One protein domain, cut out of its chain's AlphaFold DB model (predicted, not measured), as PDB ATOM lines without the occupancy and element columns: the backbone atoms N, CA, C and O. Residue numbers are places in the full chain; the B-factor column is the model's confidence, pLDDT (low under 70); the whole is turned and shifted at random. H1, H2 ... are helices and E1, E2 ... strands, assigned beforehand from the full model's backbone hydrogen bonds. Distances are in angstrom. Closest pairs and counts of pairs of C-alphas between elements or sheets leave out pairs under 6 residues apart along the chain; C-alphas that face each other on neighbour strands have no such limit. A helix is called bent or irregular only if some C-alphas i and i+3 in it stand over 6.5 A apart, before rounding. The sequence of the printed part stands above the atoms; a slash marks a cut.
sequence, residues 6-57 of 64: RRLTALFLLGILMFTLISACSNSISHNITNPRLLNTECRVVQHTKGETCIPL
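What this domain is: This is residues 6 to 57 of the 64 residues of the protein "Iron(III) dicitrate-binding periplasmic protein of ABC transporter" of Gloeocapsa sp. PCC 7428 (UniProt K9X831). One long helix, H1, sticks out as a free arm, and a loop joins it to a small two-stranded hairpin, E1 and E2, at the other end. The arm makes the length: the spans are 58 by 27 by 14 A. The 52 printed residues hold H1, E1 and E2 in that order, the strands antiparallel, the class mixed; the whole is extended, with a radius of gyration of the C-alphas of 19.0 A.

How they stand to each other: Start with H1, residues 6 to 29, which stands free; 17 of its 20 O i to N i+4 pairs are within hydrogen-bond range. It is irregular: C-alphas 26 and 29 are 7.2 A apart. Further on, E1, residues 43 to 48, and E2, residues 51 to 56, form an antiparallel hairpin at 152 degrees; find N 44 and O 55 within hydrogen-bond range at 2.8 A. H1 and E2 are apart.

Where its parts are: Find C-alpha 6 at (23.567, 27.279, 20.657); from there H1 runs 37.1 A. E1 spans 15.6 A; E2 spans 16.5 A, ending at C-alpha 56, (59.171, 27.880, 63.431).

The domain as a whole: The C-alphas of Arg 6 and Leu 57, the two farthest apart, are 58.6 A apart. The printed part has no cut. The link from H1 to E1 is long, 13 residues; E1 to E2 is tight. Residues 26 to 41 have pLDDT under 70.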
ATOM      1  N   ARG A   6      22.264  27.945  20.505       84.62
ATOM      2  CA  ARG A   6      23.567  27.279  20.657       84.62
ATOM      3  C   ARG A   6      24.657  28.180  21.262       84.62
ATOM      4  O   ARG A   6      25.538  27.711  21.969       84.62
ATOM      5  N   ARG A   7      24.623  29.481  20.979       86.31
ATOM      6  CA  ARG A   7      25.594  30.454  21.497       86.31
ATOM      7  C   ARG A   7      25.265  30.853  22.936       86.31
ATOM      8  O   ARG A   7      26.183  31.036  23.721       86.31
ATOM      9  N   LEU A   8      23.980  30.907  23.295       87.56
ATOM     10  CA  LEU A   8      23.536  31.110  24.681       87.56
ATOM     11  C   LEU A   8      23.917  29.932  25.582       87.56
ATOM     12  O   LEU A   8      24.489  30.136  26.647       87.56
ATOM     13  N   THR A   9      23.662  28.705  25.129       91.00
ATOM     14  CA  THR A   9      24.044  27.483  25.859       91.00
ATOM     15  C   THR A   9      25.557  27.376  26.041       91.00
ATOM     16  O   THR A   9      26.014  27.092  27.143       91.00
ATOM     17  N   ALA A  10      26.343  27.691  25.005       91.25
ATOM     18  CA  ALA A  10      27.799  27.731  25.112       91.25
ATOM     19  C   ALA A  10      28.290  28.767  26.139       91.25
ATOM     20  O   ALA A  10      29.145  28.445  26.956       91.25
ATOM     21  N   LEU A  11      27.735  29.987  26.137       92.19
ATOM     22  CA  LEU A  11      28.100  31.026  27.108       92.19
ATOM     23  C   LEU A  11      27.720  30.640  28.543       92.19
ATOM     24  O   LEU A  11      28.491  30.886  29.467       92.19
ATOM     25  N   PHE A  12      26.563  30.002  28.724       92.94
ATOM     26  CA  PHE A  12      26.110  29.524  30.027       92.94
ATOM     27  C   PHE A  12      27.040  28.441  30.593       92.94
ATOM     28  O   PHE A  12      27.489  28.546  31.734       92.94
ATOM     29  N   LEU A  13      27.401  27.448  29.774       94.69
ATOM     30  CA  LEU A  13      28.357  26.404  30.155       94.69
ATOM     31  C   LEU A  13      29.737  26.987  30.484       94.69
ATOM     32  O   LEU A  13      30.351  26.581  31.469       94.69
ATOM     33  N   LEU A  14      30.201  27.968  29.703       94.62
ATOM     34  CA  LEU A  14      31.477  28.641  29.950       94.62
ATOM     35  C   LEU A  14      31.476  29.381  31.298       94.62
ATOM     36  O   LEU A  14      32.458  29.325  32.033       94.62
ATOM     37  N   GLY A  15      30.366  30.045  31.636       94.75
ATOM     38  CA  GLY A  15      30.194  30.733  32.915       94.75
ATOM     39  C   GLY A  15      30.234  29.777  34.107       94.75
ATOM     40  O   GLY A  15      30.950  30.036  35.072       94.75
ATOM     41  N   ILE A  16      29.529  28.643  34.021       94.94
ATOM     42  CA  ILE A  16      29.552  27.602  35.064       94.94
ATOM     43  C   ILE A  16      30.965  27.033  35.231       94.94
ATOM     44  O   ILE A  16      31.445  26.886  36.357       94.94
ATOM     45  N   LEU A  17      31.656  26.740  34.127       94.12
ATOM     46  CA  LEU A  17      33.022  26.222  34.162       94.12
ATOM     47  C   LEU A  17      33.979  27.208  34.847       94.12
ATOM     48  O   LEU A  17      34.739  26.823  35.728       94.12
ATOM     49  N   MET A  18      33.907  28.493  34.501       91.69
ATOM     50  CA  MET A  18      34.736  29.515  35.144       91.69
ATOM     51  C   MET A  18      34.403  29.673  36.629       91.69
ATOM     52  O   MET A  18      35.310  29.737  37.453       91.69
ATOM     53  N   PHE A  19      33.121  29.687  36.996       89.75
ATOM     54  CA  PHE A  19      32.703  29.801  38.393       89.75
ATOM     55  C   PHE A  19      33.181  28.616  39.241       89.75
ATOM     56  O   PHE A  19      33.692  28.811  40.342       89.75
ATOM     57  N   THR A  20      33.068  27.394  38.718       88.12
ATOM     58  CA  THR A  20      33.547  26.181  39.400       88.12
ATOM     59  C   THR A  20      35.068  26.161  39.539       88.12
ATOM     60  O   THR A  20      35.557  25.831  40.616       88.12
ATOM     61  N   LEU A  21      35.816  26.589  38.516       87.00
ATOM     62  CA  LEU A  21      37.276  26.743  38.580       87.00
ATOM     63  C   LEU A  21      37.697  27.785  39.625       87.00
ATOM     64  O   LEU A  21      38.581  27.520  40.437       87.00
ATOM     65  N   ILE A  22      37.045  28.951  39.645       86.88
ATOM     66  CA  ILE A  22      37.321  30.013  40.622       86.88
ATOM     67  C   ILE A  22      36.973  29.541  42.037       86.88
ATOM     68  O   ILE A  22      37.770  29.724  42.951       86.88
ATOM     69  N   SER A  23      35.817  28.899  42.227       81.62
ATOM     70  CA  SER A  23      35.385  28.388  43.531       81.62
ATOM     71  C   SER A  23      36.308  27.276  44.046       81.62
ATOM     72  O   SER A  23      36.719  27.316  45.205       81.62
ATOM     73  N   ALA A  24      36.724  26.342  43.187       75.44
ATOM     74  CA  ALA A  24      37.666  25.286  43.552       75.44
ATOM     75  C   ALA A  24      39.048  25.845  43.928       75.44
ATOM     76  O   ALA A  24      39.632  25.418  44.922       75.44
ATOM     77  N   CYS A  25      39.546  26.841  43.190       74.56
ATOM     78  CA  CYS A  25      40.797  27.520  43.526       74.56
ATOM     79  C   CYS A  25      40.667  28.444  44.749       74.56
ATOM     80  O   CYS A  25      41.645  28.648  45.458       74.56
ATOM     81  N   SER A  26      39.476  28.969  45.055       64.38
ATOM     82  CA  SER A  26      39.265  29.810  46.245       64.38
ATOM     83  C   SER A  26      39.392  29.041  47.566       64.38
ATOM     84  O   SER A  26      39.651  29.644  48.606       64.38
ATOM     85  N   ASN A  27      39.309  27.705  47.527       58.12
ATOM     86  CA  ASN A  27      39.521  26.848  48.693       58.12
ATOM     87  C   ASN A  27      41.006  26.582  49.021       58.12
ATOM     88  O   ASN A  27      41.293  25.811  49.936       58.12
ATOM     89  N   SER A  28      41.971  27.217  48.343       56.00
ATOM     90  CA  SER A  28      43.401  26.940  48.563       56.00
ATOM     91  C   SER A  28      44.088  27.776  49.656       56.00
ATOM     92  O   SER A  28      45.311  27.745  49.744       56.00
ATOM     93  N   ILE A  29      43.357  28.502  50.512       53.47
ATOM     94  CA  ILE A  29      43.949  29.278  51.633       53.47
ATOM     95  C   ILE A  29      43.448  28.833  53.017       53.47
ATOM     96  O   ILE A  29      43.780  29.413  54.047       53.47
ATOM     97  N   SER A  30      42.751  27.703  53.103       50.50
ATOM     98  CA  SER A  30      42.477  27.066  54.395       50.50
ATOM     99  C   SER A  30      43.643  26.178  54.850       50.50
ATOM    100  O   SER A  30      43.449  25.011  55.166       50.50
ATOM    101  N   HIS A  31      44.843  26.746  55.014       48.19
ATOM    102  CA  HIS A  31      45.867  26.176  55.910       48.19
ATOM    103  C   HIS A  31      45.495  26.400  57.395       48.19
ATOM    104  O   HIS A  31      46.349  26.543  58.266       48.19
ATOM    105  N   ASN A  32      44.199  26.398  57.721       45.84
ATOM    106  CA  ASN A  32      43.696  26.445  59.089       45.84
ATOM    107  C   ASN A  32      43.529  25.024  59.645       45.84
ATOM    108  O   ASN A  32      42.466  24.616  60.096       45.84
ATOM    109  N   ILE A  33      44.639  24.287  59.661       47.75
ATOM    110  CA  ILE A  33      44.954  23.395  60.782       47.75
ATOM    111  C   ILE A  33      46.221  23.948  61.439       47.75
ATOM    112  O   ILE A  33      47.205  23.250  61.641       47.75
ATOM    113  N   THR A  34      46.239  25.248  61.724       44.97
ATOM    114  CA  THR A  34      47.325  25.837  62.501       44.97
ATOM    115  C   THR A  34      46.706  26.692  63.578       44.97
ATOM    116  O   THR A  34      46.140  27.749  63.331       44.97
ATOM    117  N   ASN A  35      46.777  26.150  64.787       46.44
ATOM    118  CA  ASN A  35      46.561  26.820  66.055       46.44
ATOM    119  C   ASN A  35      46.886  28.329  65.937       46.44
ATOM    120  O   ASN A  35      48.031  28.653  65.610       46.44
ATOM    121  N   PRO A  36      45.941  29.254  66.197       48.50
ATOM    122  CA  PRO A  36      46.129  30.697  65.987       48.50
ATOM    123  C   PRO A  36      47.302  31.295  66.786       48.50
ATOM    124  O   PRO A  36      47.718  32.420  66.528       48.50
ATOM    125  N   ARG A  37      47.901  30.536  67.716       49.62
ATOM    126  CA  ARG A  37      49.171  30.879  68.373       49.62
ATOM    127  C   ARG A  37      50.415  30.817  67.476       49.62
ATOM    128  O   ARG A  37      51.417  31.407  67.861       49.62
ATOM    129  N   LEU A  38      50.392  30.120  66.335       50.81
ATOM    130  CA  LEU A  38      51.560  30.016  65.441       50.81
ATOM    131  C   LEU A  38      51.681  31.197  64.465       50.81
ATOM    132  O   LEU A  38      52.746  31.419  63.901       50.81
ATOM    133  N   LEU A  39      50.606  31.969  64.277       51.12
ATOM    134  CA  LEU A  39      50.557  33.061  63.297       51.12
ATOM    135  C   LEU A  39      51.451  34.257  63.680       51.12
ATOM    136  O   LEU A  39      51.691  35.131  62.857       51.12
ATOM    137  N   ASN A  40      51.971  34.274  64.912       51.97
ATOM    138  CA  ASN A  40      52.819  35.344  65.439       51.97
ATOM    139  C   ASN A  40      54.281  34.923  65.666       51.97
ATOM    140  O   ASN A  40      55.036  35.651  66.309       51.97
ATOM    141  N   THR A  41      54.684  33.738  65.198       60.56
ATOM    142  CA  THR A  41      56.080  33.295  65.268       60.56
ATOM    143  C   THR A  41      56.712  33.418  63.897       60.56
ATOM    144  O   THR A  41      56.291  32.732  62.968       60.56
ATOM    145  N   GLU A  42      57.732  34.268  63.783       75.94
ATOM    146  CA  GLU A  42      58.656  34.261  62.651       75.94
ATOM    147  C   GLU A  42      59.038  32.805  62.310       75.94
ATOM    148  O   GLU A  42      59.410  32.019  63.194       75.94
ATOM    149  N   CYS A  43      58.882  32.416  61.043       83.50
ATOM    150  CA  CYS A  43      59.177  31.065  60.572       83.50
ATOM    151  C   CYS A  43      60.121  31.087  59.374       83.50
ATOM    152  O   CYS A  43      60.133  32.025  58.578       83.50
ATOM    153  N   ARG A  44      60.921  30.027  59.247       87.12
ATOM    154  CA  ARG A  44      61.773  29.779  58.088       87.12
ATOM    155  C   ARG A  44      61.071  28.788  57.169       87.12
ATOM    156  O   ARG A  44      60.827  27.647  57.560       87.12
ATOM    157  N   VAL A  45      60.791  29.210  55.942       89.44
ATOM    158  CA  VAL A  45      60.287  28.313  54.897       89.44
ATOM    159  C   VAL A  45      61.450  27.502  54.337       89.44
ATOM    160  O   VAL A  45      62.497  28.053  53.998       89.44
ATOM    161  N   VAL A  46      61.272  26.186  54.269       90.94
ATOM    162  CA  VAL A  46      62.216  25.258  53.646       90.94
ATOM    163  C   VAL A  46      61.504  24.430  52.588       90.94
ATOM    164  O   VAL A  46      60.372  23.986  52.786       90.94
ATOM    165  N   GLN A  47      62.183  24.208  51.467       93.44
ATOM    166  CA  GLN A  47      61.693  23.365  50.388       93.44
ATOM    167  C   GLN A  47      62.285  21.960  50.518       93.44
ATOM    168  O   GLN A  47      63.476  21.783  50.770       93.44
ATOM    169  N   HIS A  48      61.440  20.956  50.348       92.19
ATOM    170  CA  HIS A  48      61.777  19.541  50.397       92.19
ATOM    171  C   HIS A  48      61.068  18.794  49.261       92.19
ATOM    172  O   HIS A  48      60.209  19.339  48.571       92.19
ATOM    173  N   THR A  49      61.382  17.511  49.065       95.00
ATOM    174  CA  THR A  49      60.810  16.696  47.970       95.00
ATOM    175  C   THR A  49      59.278  16.677  47.967       95.00
ATOM    176  O   THR A  49      58.660  16.628  46.911       95.00
ATOM    177  N   LYS A  50      58.658  16.768  49.152       90.56
ATOM    178  CA  LYS A  50      57.200  16.831  49.346       90.56
ATOM    179  C   LYS A  50      56.589  18.252  49.269       90.56
ATOM    180  O   LYS A  50      55.455  18.435  49.693       90.56
ATOM    181  N   GLY A  51      57.327  19.263  48.805       89.81
ATOM    182  CA  GLY A  51      56.862  20.656  48.729       89.81
ATOM    183  C   GLY A  51      57.531  21.590  49.739       89.81
ATOM    184  O   GLY A  51      58.716  21.449  50.022       89.81
ATOM    185  N   GLU A  52      56.786  22.556  50.268       90.75
ATOM    186  CA  GLU A  52      57.300  23.580  51.185       90.75
ATOM    187  C   GLU A  52      56.748  23.383  52.601       90.75
ATOM    188  O   GLU A  52      55.569  23.079  52.783       90.75
ATOM    189  N   THR A  53      57.596  23.585  53.612       89.06
ATOM    190  CA  THR A  53      57.200  23.594  55.028       89.06
ATOM    191  C   THR A  53      57.751  24.838  55.724       89.06
ATOM    192  O   THR A  53      58.935  25.152  55.622       89.06
ATOM    193  N   CYS A  54      56.897  25.535  56.476       85.06
ATOM    194  CA  CYS A  54      57.268  26.642  57.365       85.06
ATOM    195  C   CYS A  54      57.654  26.065  58.738       85.06
ATOM    196  O   CYS A  54      56.804  25.592  59.493       85.06
ATOM    197  N   ILE A  55      58.953  26.063  59.041       87.94
ATOM    198  CA  ILE A  55      59.503  25.612  60.323       87.94
ATOM    199  C   ILE A  55      59.594  26.827  61.258       87.94
ATOM    200  O   ILE A  55      60.200  27.833  60.879       87.94
ATOM    201  N   PRO A  56      59.032  26.780  62.477       88.62
ATOM    202  CA  PRO A  56      59.171  27.880  63.431       88.62
ATOM    203  C   PRO A  56      60.648  28.085  63.807       88.62
ATOM    204  O   PRO A  56      61.366  27.103  63.984       88.62
ATOM    205  N   LEU A  57      61.099  29.336  63.983       84.50
ATOM    206  CA  LEU A  57      62.506  29.627  64.320       84.50
ATOM    207  C   LEU A  57      62.985  28.920  65.600       84.50
ATOM    208  O   LEU A  57      64.141  28.517  65.678       84.50
TER     209      LEU A  57